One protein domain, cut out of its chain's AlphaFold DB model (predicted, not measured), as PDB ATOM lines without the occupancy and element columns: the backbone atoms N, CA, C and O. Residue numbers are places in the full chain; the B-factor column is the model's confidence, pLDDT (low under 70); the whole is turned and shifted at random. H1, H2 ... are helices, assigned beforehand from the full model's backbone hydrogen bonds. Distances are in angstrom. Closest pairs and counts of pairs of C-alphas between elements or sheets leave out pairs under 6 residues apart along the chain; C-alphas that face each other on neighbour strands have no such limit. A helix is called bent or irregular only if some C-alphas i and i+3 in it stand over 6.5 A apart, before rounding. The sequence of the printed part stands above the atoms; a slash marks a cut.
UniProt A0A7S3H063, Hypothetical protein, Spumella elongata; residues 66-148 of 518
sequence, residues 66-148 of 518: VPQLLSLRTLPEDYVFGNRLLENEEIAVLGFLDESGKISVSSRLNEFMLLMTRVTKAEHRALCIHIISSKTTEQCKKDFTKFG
ATOM      1  N   VAL A  66     596.905 680.865 697.674       39.97
ATOM      2  CA  VAL A  66     598.183 680.390 697.141       39.97
ATOM      3  C   VAL A  66     598.256 680.867 695.688       39.97
ATOM      4  O   VAL A  66     597.358 680.501 694.922       39.97
ATOM      5  N   PRO A  67     599.224 681.735 695.316       36.38
ATOM      6  CA  PRO A  67     599.259 682.344 693.991       36.38
ATOM      7  C   PRO A  67     599.045 681.282 692.918       36.38
ATOM      8  O   PRO A  67     599.627 680.205 693.022       36.38
ATOM      9  N   GLN A  68     598.227 681.547 691.894       37.81
ATOM     10  CA  GLN A  68     597.837 680.506 690.921       37.81
ATOM     11  C   GLN A  68     599.053 679.838 690.235       37.81
ATOM     12  O   GLN A  68     599.025 678.675 689.839       37.81
ATOM     13  N   LEU A  69     600.173 680.559 690.191       34.91
ATOM     14  CA  LEU A  69     601.492 680.098 689.759       34.91
ATOM     15  C   LEU A  69     602.076 678.956 690.625       34.91
ATOM     16  O   LEU A  69     602.810 678.119 690.113       34.91
ATOM     17  N   LEU A  70     601.742 678.892 691.917       37.62
ATOM     18  CA  LEU A  70     602.021 677.760 692.808       37.62
ATOM     19  C   LEU A  70     600.949 676.662 692.705       37.62
ATOM     20  O   LEU A  70     601.299 675.492 692.824       37.62
ATOM     21  N   SER A  71     599.680 676.988 692.417       39.62
ATOM     22  CA  SER A  71     598.648 675.954 692.203       39.62
ATOM     23  C   SER A  71     598.830 675.165 690.899       39.62
ATOM     24  O   SER A  71     598.308 674.065 690.789       39.62
ATOM     25  N   LEU A  72     599.585 675.692 689.927       40.25
ATOM     26  CA  LEU A  72     600.039 674.952 688.736       40.25
ATOM     27  C   LEU A  72     601.321 674.137 688.986       40.25
ATOM     28  O   LEU A  72     601.560 673.130 688.322       40.25
ATOM     29  N   ARG A  73     602.122 674.511 689.991       45.59
ATOM     30  CA  ARG A  73     603.264 673.719 690.473       45.59
ATOM     31  C   ARG A  73     602.788 672.655 691.453       45.59
ATOM     32  O   ARG A  73     603.254 672.582 692.589       45.59
ATOM     33  N   THR A  74     601.853 671.822 691.014       44.34
ATOM     34  CA  THR A  74     601.349 670.734 691.843       44.34
ATOM     35  C   THR A  74     602.495 669.782 692.207       44.34
ATOM     36  O   THR A  74     603.091 669.096 691.360       44.34
ATOM     37  N   LEU A  75     602.769 669.699 693.517       50.38
ATOM     38  CA  LEU A  75     603.182 668.432 694.120       50.38
ATOM     39  C   LEU A  75     602.192 667.350 693.646       50.38
ATOM     40  O   LEU A  75     601.052 667.694 693.319       50.38
ATOM     41  N   PRO A  76     602.561 666.056 693.627       53.34
ATOM     42  CA  PRO A  76     601.556 665.004 693.497       53.34
ATOM     43  C   PRO A  76     600.406 665.319 694.452       53.34
ATOM     44  O   PRO A  76     600.677 665.677 695.600       53.34
ATOM     45  N   GLU A  77     599.167 665.259 693.963       50.25
ATOM     46  CA  GLU A  77     597.958 665.681 694.688       50.25
ATOM     47  C   GLU A  77     597.962 665.187 696.148       50.25
ATOM     48  O   GLU A  77     597.655 665.928 697.082       50.25
ATOM     49  N   ASP A  78     598.483 663.976 696.340       45.84
ATOM     50  CA  ASP A  78     598.774 663.300 697.601       45.84
ATOM     51  C   ASP A  78     599.532 664.089 698.691       45.84
ATOM     52  O   ASP A  78     599.409 663.729 699.862       45.84
ATOM     53  N   TYR A  79     600.315 665.117 698.344       50.75
ATOM     54  CA  TYR A  79     601.043 665.979 699.295       50.75
ATOM     55  C   TYR A  79     600.301 667.283 699.622       50.75
ATOM     56  O   TYR A  79     600.574 667.895 700.655       50.75
ATOM     57  N   VAL A  80     599.396 667.725 698.740       52.56
ATOM     58  CA  VAL A  80     598.583 668.942 698.925       52.56
ATOM     59  C   VAL A  80     597.273 668.609 699.644       52.56
ATOM     60  O   VAL A  80     596.717 669.455 700.341       52.56
ATOM     61  N   PHE A  81     596.784 667.368 699.524       44.91
ATOM     62  CA  PHE A  81     595.549 666.925 700.169       44.91
ATOM     63  C   PHE A  81     595.691 666.688 701.679       44.91
ATOM     64  O   PHE A  81     595.851 665.572 702.175       44.91
ATOM     65  N   GLY A  82     595.546 667.790 702.404       52.81
ATOM     66  CA  GLY A  82     595.300 667.883 703.836       52.81
ATOM     67  C   GLY A  82     595.401 669.350 704.244       52.81
ATOM     68  O   GLY A  82     596.227 670.069 703.692       52.81
ATOM     69  N   ASN A  83     594.614 669.803 705.225       59.00
ATOM     70  CA  ASN A  83     594.626 671.196 705.711       59.00
ATOM     71  C   ASN A  83     595.908 671.548 706.513       59.00
ATOM     72  O   ASN A  83     595.855 672.274 707.504       59.00
ATOM     73  N   ARG A  84     597.062 670.986 706.130       72.19
ATOM     74  CA  ARG A  84     598.368 671.226 706.742       72.19
ATOM     75  C   ARG A  84     599.046 672.413 706.065       72.19
ATOM     76  O   ARG A  84     599.006 672.552 704.846       72.19
ATOM     77  N   LEU A  85     599.722 673.233 706.860       78.50
ATOM     78  CA  LEU A  85     600.651 674.227 706.334       78.50
ATOM     79  C   LEU A  85     601.869 673.492 705.755       78.50
ATOM     80  O   LEU A  85     602.390 672.577 706.393       78.50
ATOM     81  N   LEU A  86     602.301 673.878 704.552       81.44
ATOM     82  CA  LEU A  86     603.529 673.359 703.948       81.44
ATOM     83  C   LEU A  86     604.743 673.815 704.763       81.44
ATOM     84  O   LEU A  86     604.808 674.971 705.192       81.44
ATOM     85  N   GLU A  87     605.718 672.929 704.949       86.69
ATOM     86  CA  GLU A  87     606.970 673.304 705.609       86.69
ATOM     87  C   GLU A  87     607.820 674.210 704.696       86.69
ATOM     88  O   GLU A  87     607.734 674.149 703.466       86.69
ATOM     89  N   ASN A  88     608.680 675.053 705.281       88.56
ATOM     90  CA  ASN A  88     609.505 676.009 704.527       88.56
ATOM     91  C   ASN A  88     610.369 675.323 703.455       88.56
ATOM     92  O   ASN A  88     610.563 675.862 702.366       88.56
ATOM     93  N   GLU A  89     610.873 674.122 703.740       88.12
ATOM     94  CA  GLU A  89     611.607 673.303 702.784       88.12
ATOM     95  C   GLU A  89     610.724 672.786 701.639       88.12
ATOM     96  O   GLU A  89     611.202 672.725 700.510       88.12
ATOM     97  N   GLU A  90     609.456 672.444 701.883       87.69
ATOM     98  CA  GLU A  90     608.520 672.016 700.832       87.69
ATOM     99  C   GLU A  90     608.203 673.181 699.884       87.69
ATOM    100  O   GLU A  90     608.255 673.026 698.661       87.69
ATOM    101  N   ILE A  91     607.974 674.373 700.446       87.75
ATOM    102  CA  ILE A  91     607.790 675.622 699.692       87.75
ATOM    103  C   ILE A  91     609.054 675.948 698.880       87.75
ATOM    104  O   ILE A  91     608.969 676.254 697.689       87.75
ATOM    105  N   ALA A  92     610.241 675.827 699.485       90.75
ATOM    106  CA  ALA A  92     611.511 676.049 698.794       90.75
ATOM    107  C   ALA A  92     611.723 675.051 697.644       90.75
ATOM    108  O   ALA A  92     612.118 675.453 696.552       90.75
ATOM    109  N   VAL A  93     611.414 673.767 697.855       89.06
ATOM    110  CA  VAL A  93     611.467 672.719 696.823       89.06
ATOM    111  C   VAL A  93     610.521 673.034 695.652       89.06
ATOM    112  O   VAL A  93     610.923 672.910 694.492       89.06
ATOM    113  N   LEU A  94     609.304 673.514 695.930       86.31
ATOM    114  CA  LEU A  94     608.347 673.969 694.912       86.31
ATOM    115  C   LEU A  94     608.805 675.215 694.137       86.31
ATOM    116  O   LEU A  94     608.427 675.403 692.974       86.31
ATOM    117  N   GLY A  95     609.660 676.044 694.737       89.62
ATOM    118  CA  GLY A  95     610.262 677.213 694.092       89.62
ATOM    119  C   GLY A  95     611.012 676.887 692.793       89.62
ATOM    120  O   GLY A  95     610.998 677.699 691.862       89.62
ATOM    121  N   PHE A  96     611.588 675.684 692.686       93.50
ATOM    122  CA  PHE A  96     612.407 675.258 691.542       93.50
ATOM    123  C   PHE A  96     611.612 674.813 690.315       93.50
ATOM    124  O   PHE A  96     612.152 674.853 689.205       93.50
ATOM    125  N   LEU A  97     610.349 674.419 690.482       92.94
ATOM    126  CA  LEU A  97     609.526 673.965 689.364       92.94
ATOM    127  C   LEU A  97     609.184 675.133 688.420       92.94
ATOM    128  O   LEU A  97     609.001 676.280 688.843       92.94
ATOM    129  N   ASP A  98     609.164 674.850 687.123       91.44
ATOM    130  CA  ASP A  98     608.676 675.737 686.071       91.44
ATOM    131  C   ASP A  98     607.141 675.665 685.944       91.44
ATOM    132  O   ASP A  98     606.464 674.979 686.712       91.44
ATOM    133  N   GLU A  99     606.582 676.395 684.981       88.75
ATOM    134  CA  GLU A  99     605.139 676.435 684.694       88.75
ATOM    135  C   GLU A  99     604.567 675.072 684.264       88.75
ATOM    136  O   GLU A  99     603.381 674.820 684.450       88.75
ATOM    137  N   SER A 100     605.409 674.159 683.759       87.44
ATOM    138  CA  SER A 100     605.030 672.770 683.446       87.44
ATOM    139  C   SER A 100     605.141 671.826 684.656       87.44
ATOM    140  O   SER A 100     604.960 670.610 684.532       87.44
ATOM    141  N   GLY A 101     605.481 672.366 685.831       88.38
ATOM    142  CA  GLY A 101     605.707 671.606 687.054       88.38
ATOM    143  C   GLY A 101     606.977 670.751 687.014       88.38
ATOM    144  O   GLY A 101     607.025 669.730 687.705       88.38
ATOM    145  N   LYS A 102     607.980 671.116 686.201       93.75
ATOM    146  CA  LYS A 102     609.242 670.373 686.020       93.75
ATOM    147  C   LYS A 102     610.468 671.235 686.337       93.75
ATOM    148  O   LYS A 102     610.390 672.449 686.452       93.75
ATOM    149  N   ILE A 103     611.628 670.603 686.477       95.50
ATOM    150  CA  ILE A 103     612.933 671.258 686.381       95.50
ATOM    151  C   ILE A 103     613.461 670.963 684.978       95.50
ATOM    152  O   ILE A 103     613.982 669.874 684.710       95.50
ATOM    153  N   SER A 104     613.274 671.925 684.074       94.19
ATOM    154  CA  SER A 104     613.688 671.802 682.669       94.19
ATOM    155  C   SER A 104     615.059 672.416 682.367       94.19
ATOM    156  O   SER A 104     615.666 672.066 681.356       94.19
ATOM    157  N   VAL A 105     615.563 673.298 683.241       95.25
ATOM    158  CA  VAL A 105     616.785 674.093 683.029       95.25
ATOM    159  C   VAL A 105     617.909 673.650 683.970       95.25
ATOM    160  O   VAL A 105     617.730 673.603 685.189       95.25
ATOM    161  N   SER A 106     619.101 673.393 683.423       94.94
ATOM    162  CA  SER A 106     620.250 672.862 684.173       94.94
ATOM    163  C   SER A 106     620.796 673.808 685.258       94.94
ATOM    164  O   SER A 106     621.361 673.337 686.241       94.94
ATOM    165  N   SER A 107     620.613 675.131 685.138       94.69
ATOM    166  CA  SER A 107     620.960 676.087 686.209       94.69
ATOM    167  C   SER A 107     620.079 675.886 687.445       94.69
ATOM    168  O   SER A 107     620.604 675.647 688.532       94.69
ATOM    169  N   ARG A 108     618.751 675.848 687.263       95.50
ATOM    170  CA  ARG A 108     617.794 675.519 688.332       95.50
ATOM    171  C   ARG A 108     618.032 674.134 688.924       95.50
ATOM    172  O   ARG A 108     617.884 673.965 690.129       95.50
ATOM    173  N   LEU A 109     618.434 673.150 688.116       97.50
ATOM    174  CA  LEU A 109     618.833 671.836 688.629       97.50
ATOM    175  C   LEU A 109     620.037 671.931 689.577       97.50
ATOM    176  O   LEU A 109     620.031 671.282 690.619       97.50
ATOM    177  N   ASN A 110     621.053 672.734 689.249       96.12
ATOM    178  CA  ASN A 110     622.225 672.911 690.110       96.12
ATOM    179  C   ASN A 110     621.859 673.601 691.435       96.12
ATOM    180  O   ASN A 110     622.295 673.157 692.498       96.12
ATOM    181  N   GLU A 111     621.018 674.636 691.398       96.31
ATOM    182  CA  GLU A 111     620.493 675.292 692.605       96.31
ATOM    183  C   GLU A 111     619.630 674.335 693.445       96.31
ATOM    184  O   GLU A 111     619.790 674.251 694.666       96.31
ATOM    185  N   PHE A 112     618.783 673.532 692.795       97.38
ATOM    186  CA  PHE A 112     618.001 672.489 693.452       97.38
ATOM    187  C   PHE A 112     618.900 671.430 694.102       97.38
ATOM    188  O   PHE A 112     618.699 671.071 695.260       97.38
ATOM    189  N   MET A 113     619.958 670.982 693.419       97.62
ATOM    190  CA  MET A 113     620.957 670.074 693.990       97.62
ATOM    191  C   MET A 113     621.660 670.686 695.209       97.62
ATOM    192  O   MET A 113     621.905 669.964 696.179       97.62
ATOM    193  N   LEU A 114     621.941 671.997 695.210       96.62
ATOM    194  CA  LEU A 114     622.461 672.703 696.387       96.62
ATOM    195  C   LEU A 114     621.461 672.675 697.550       96.62
ATOM    196  O   LEU A 114     621.879 672.352 698.666       96.62
ATOM    197  N   LEU A 115     620.165 672.919 697.308       96.44
ATOM    198  CA  LEU A 115     619.123 672.736 698.327       96.44
ATOM    199  C   LEU A 115     619.122 671.295 698.850       96.44
ATOM    200  O   LEU A 115     619.233 671.094 700.059       96.44
ATOM    201  N   MET A 116     619.097 670.292 697.966       97.19
ATOM    202  CA  MET A 116     619.115 668.881 698.364       97.19
ATOM    203  C   MET A 116     620.331 668.540 699.254       97.19
ATOM    204  O   MET A 116     620.219 667.701 700.144       97.19
ATOM    205  N   THR A 117     621.490 669.203 699.110       96.62
ATOM    206  CA  THR A 117     622.625 668.957 700.031       96.62
ATOM    207  C   THR A 117     622.347 669.320 701.495       96.62
ATOM    208  O   THR A 117     623.047 668.797 702.366       96.62
ATOM    209  N   ARG A 118     621.353 670.184 701.750       96.06
ATOM    210  CA  ARG A 118     620.961 670.712 703.068       96.06
ATOM    211  C   ARG A 118     619.751 669.994 703.678       96.06
ATOM    212  O   ARG A 118     619.482 670.185 704.856       96.06
ATOM    213  N   VAL A 119     619.032 669.172 702.910       94.38
ATOM    214  CA  VAL A 119     617.801 668.510 703.372       94.38
ATOM    215  C   VAL A 119     618.111 667.358 704.338       94.38
ATOM    216  O   VAL A 119     618.710 666.346 703.960       94.38
ATOM    217  N   THR A 120     617.665 667.501 705.588       93.00
ATOM    218  CA  THR A 120     617.918 666.566 706.702       93.00
ATOM    219  C   THR A 120     616.739 665.650 707.047       93.00
ATOM    220  O   THR A 120     616.976 664.552 707.552       93.00
ATOM    221  N   LYS A 121     615.491 666.037 706.752       91.62
ATOM    222  CA  LYS A 121     614.292 665.211 706.995       91.62
ATOM    223  C   LYS A 121     614.074 664.188 705.875       91.62
ATOM    224  O   LYS A 121     614.176 664.538 704.700       91.62
ATOM    225  N   ALA A 122     613.747 662.944 706.230       90.31
ATOM    226  CA  ALA A 122     613.552 661.849 705.269       90.31
ATOM    227  C   ALA A 122     612.427 662.133 704.259       90.31
ATOM    228  O   ALA A 122     612.603 661.929 703.062       90.31
ATOM    229  N   GLU A 123     611.312 662.692 704.724       88.81
ATOM    230  CA  GLU A 123     610.157 663.076 703.902       88.81
ATOM    231  C   GLU A 123     610.533 664.094 702.812       88.81
ATOM    232  O   GLU A 123     610.243 663.905 701.631       88.81
ATOM    233  N   HIS A 124     611.267 665.146 703.188       92.06
ATOM    234  CA  HIS A 124     611.737 666.176 702.262       92.06
ATOM    235  C   HIS A 124     612.752 665.601 701.256       92.06
ATOM    236  O   HIS A 124     612.739 665.971 700.077       92.06
ATOM    237  N   ARG A 125     613.605 664.649 701.677       94.81
ATOM    238  CA  ARG A 125     614.465 663.895 700.745       94.81
ATOM    239  C   ARG A 125     613.630 663.062 699.777       94.81
ATOM    240  O   ARG A 125     613.942 663.037 698.589       94.81
ATOM    241  N   ALA A 126     612.557 662.433 700.250       90.75
ATOM    242  CA  ALA A 126     611.649 661.635 699.436       90.75
ATOM    243  C   ALA A 126     610.925 662.478 698.369       90.75
ATOM    244  O   ALA A 126     610.873 662.071 697.204       90.75
ATOM    245  N   LEU A 127     610.492 663.695 698.716       91.19
ATOM    246  CA  LEU A 127     609.985 664.673 697.749       91.19
ATOM    247  C   LEU A 127     611.055 665.054 696.707       91.19
ATOM    248  O   LEU A 127     610.787 665.052 695.503       91.19
ATOM    249  N   CYS A 128     612.295 665.306 697.133       96.25
ATOM    250  CA  CYS A 128     613.384 665.603 696.201       96.25
ATOM    251  C   CYS A 128     613.701 664.422 695.263       96.25
ATOM    252  O   CYS A 128     613.934 664.619 694.069       96.25
ATOM    253  N   ILE A 129     613.669 663.186 695.777       96.19
ATOM    254  CA  ILE A 129     613.811 661.953 694.987       96.19
ATOM    255  C   ILE A 129     612.685 661.851 693.954       96.19
ATOM    256  O   ILE A 129     612.962 661.518 692.799       96.19
ATOM    257  N   HIS A 130     611.440 662.161 694.334       92.75
ATOM    258  CA  HIS A 130     610.313 662.204 693.402       92.75
ATOM    259  C   HIS A 130     610.584 663.204 692.270       92.75
ATOM    260  O   HIS A 130     610.526 662.819 691.105       92.75
ATOM    261  N   ILE A 131     610.969 664.444 692.588       94.75
ATOM    262  CA  ILE A 131     611.209 665.491 691.581       94.75
ATOM    263  C   ILE A 131     612.292 665.084 690.573       94.75
ATOM    264  O   ILE A 131     612.046 665.167 689.370       94.75
ATOM    265  N   ILE A 132     613.436 664.542 691.010       97.19
ATOM    266  CA  ILE A 132     614.447 664.028 690.062       97.19
ATOM    267  C   ILE A 132     613.906 662.828 689.251       97.19
ATOM    268  O   ILE A 132     614.207 662.690 688.068       97.19
ATOM    269  N   SER A 133     613.077 661.973 689.854       94.31
ATOM    270  CA  SER A 133     612.534 660.741 689.253       94.31
ATOM    271  C   SER A 133     611.445 660.963 688.190       94.31
ATOM    272  O   SER A 133     611.352 660.161 687.251       94.31
ATOM    273  N   SER A 134     610.605 661.996 688.332       91.56
ATOM    274  CA  SER A 134     609.397 662.224 687.510       91.56
ATOM    275  C   SER A 134     609.252 663.648 686.953       91.56
ATOM    276  O   SER A 134     608.607 663.824 685.920       91.56
ATOM    277  N   LYS A 135     609.846 664.659 687.597       94.19
ATOM    278  CA  LYS A 135     609.695 666.084 687.259       94.19
ATOM    279  C   LYS A 135     610.999 666.710 686.731       94.19
ATOM    280  O   LYS A 135     611.208 667.905 686.883       94.19
ATOM    281  N   THR A 136     611.877 665.937 686.088       95.50
ATOM    282  CA  THR A 136     613.059 666.452 685.360       95.50
ATOM    283  C   THR A 136     613.056 665.996 683.905       95.50
ATOM    284  O   THR A 136     612.547 664.919 683.583       95.50
ATOM    285  N   THR A 137     613.648 666.798 683.018       95.56
ATOM    286  CA  THR A 137     613.926 666.386 681.631       95.56
ATOM    287  C   THR A 137     615.070 665.369 681.572       95.56
ATOM    288  O   THR A 137     615.931 665.333 682.452       95.56
ATOM    289  N   GLU A 138     615.146 664.567 680.505       95.00
ATOM    290  CA  GLU A 138     616.260 663.619 680.313       95.00
ATOM    291  C   GLU A 138     617.630 664.312 680.259       95.00
ATOM    292  O   GLU A 138     618.627 663.759 680.724       95.00
ATOM    293  N   GLN A 139     617.688 665.553 679.761       95.69
ATOM    294  CA  GLN A 139     618.908 666.357 679.824       95.69
ATOM    295  C   GLN A 139     619.264 666.724 681.271       95.69
ATOM    296  O   GLN A 139     620.403 666.513 681.683       95.69
ATOM    297  N   CYS A 140     618.289 667.151 682.082       97.19
ATOM    298  CA  CYS A 140     618.510 667.374 683.511       97.19
ATOM    299  C   CYS A 140     618.933 666.091 684.251       97.19
ATOM    300  O   CYS A 140     619.778 666.159 685.136       97.19
ATOM    301  N   LYS A 141     618.452 664.898 683.876       96.94
ATOM    302  CA  LYS A 141     618.938 663.634 684.474       96.94
ATOM    303  C   LYS A 141     620.399 663.331 684.119       96.94
ATOM    304  O   LYS A 141     621.139 662.837 684.971       96.94
ATOM    305  N   LYS A 142     620.839 663.646 682.893       96.12
ATOM    306  CA  LYS A 142     622.259 663.552 682.485       96.12
ATOM    307  C   LYS A 142     623.122 664.533 683.270       96.12
ATOM    308  O   LYS A 142     624.145 664.135 683.828       96.12
ATOM    309  N   ASP A 143     622.674 665.779 683.370       96.69
ATOM    310  CA  ASP A 143     623.363 666.830 684.116       96.69
ATOM    311  C   ASP A 143     623.425 666.506 685.619       96.69
ATOM    312  O   ASP A 143     624.486 666.641 686.223       96.69
ATOM    313  N   PHE A 144     622.361 665.950 686.209       97.75
ATOM    314  CA  PHE A 144     622.347 665.477 687.600       97.75
ATOM    315  C   PHE A 144     623.434 664.425 687.856       97.75
ATOM    316  O   PHE A 144     624.180 664.527 688.833       97.75
ATOM    317  N   THR A 145     623.570 663.426 686.978       96.31
ATOM    318  CA  THR A 145     624.644 662.424 687.081       96.31
ATOM    319  C   THR A 145     626.026 663.077 686.949       96.31
ATOM    320  O   THR A 145     626.880 662.872 687.817       96.31
ATOM    321  N   LYS A 146     626.215 663.923 685.927       94.38
ATOM    322  CA  LYS A 146     627.478 664.609 685.601       94.38
ATOM    323  C   LYS A 146     627.960 665.561 686.703       94.38
ATOM    324  O   LYS A 146     629.142 665.560 687.040       94.38
ATOM    325  N   PHE A 147     627.064 666.346 687.299       94.69
ATOM    326  CA  PHE A 147     627.385 667.329 688.342       94.69
ATOM    327  C   PHE A 147     627.382 666.734 689.763       94.69
ATOM    328  O   PHE A 147     627.360 667.449 690.763       94.69
ATOM    329  N   GLY A 148     627.472 665.404 689.877       94.25
ATOM    330  CA  GLY A 148     627.724 664.723 691.146       94.25
ATOM    331  C   GLY A 148     626.476 664.393 691.967       94.25
ATOM    332  O   GLY A 148     626.613 664.041 693.139       94.25
TER     333      GLY A 148
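Overview. This is residues 66 to 148 of the 518 residues of the protein "Hypothetical protein" of Spumella elongata (UniProt A0A7S3H063). The longest helix, H5, and two more, H3 and H4, run nearly side by side, their centres making a triangle, in a loosely joined three-helix core; H6 slants off at one end of the core, where it packs on H4. Away from H6, the low-confidence first stretch, with the one-turn helices H1 and H2, makes an irregular arm, and residues 81 to 86 stick out as a free loop. The printed part has 83 residues with six named helices, in the order H1 to H6, and no named strand; its class is all helix. The whole is compact, with a radius of gyration of the C-alphas of 12.4 A, and the C-alphas span 39 by 27 by 17 A.

Arrangement. H5, residues 122 to 134, only just touches H3, residues 88 to 95, with 3 pairs of C-alphas within 8 A. H5 touches H3 with residues 124 to 128 alone, and the closest C-alphas of the two, those of Glu 90 and His 124, are 6.8 A apart. H3 and H5 run the same way at a shallow tilt of 9 degrees. H4, residues 106 to 116, is close to H5 but not clearly touching, with the C-alphas of Met 116 and Cys 128 closest at 6.9 A. H4 and H5 run opposite ways at a shallow tilt of 19 degrees. H3 and H4 are also close but not clearly touching, with the C-alphas of Val 93 and Phe 112 closest at 7.4 A; they run opposite ways at a shallow tilt of 10 degrees. H6, residues 138 to 146, touches H4, with the C-alphas of Ser 106 and Cys 140 closest at 5.8 A, and the two run the same way at a steep tilt of 56 degrees. H3 and H6 are apart. H1, residues 68 to 71, is close to H3 but not clearly touching, with the C-alphas of Leu 70 and Leu 94 closest at 7.7 A. H2, residues 77 to 80, touches no helix. In H3, H4, H5 and H6 every O i to N i+4 pair is within hydrogen-bond range; H1 and H2 are too short for such a pair.

Along the chain. H5 measures 18.2 A from its first to its last C-alpha; C-alpha 122 is at (613.552, 661.849, 705.269), and C-alpha 134 is at (609.397, 662.224, 687.510). H4 measures 14.8 A, H6 12.4 A and H3 10.5 A, while H1 and H2 have four residues each. H6 ends at Lys 146, with its C-alpha at (627.478, 664.609, 685.601).

Size, cuts and confidence. The two C-alphas farthest apart, those of Asn 83 and Lys 146, are 39.1 A apart. The printed part has no cut. The links from H1 to H2, H4 to H5 and H5 to H6 are tight, and those from H2 to H3 and H3 to H4 are short. The mean pLDDT of the printed part is 82.5, and residues 66 to 83 are under 70.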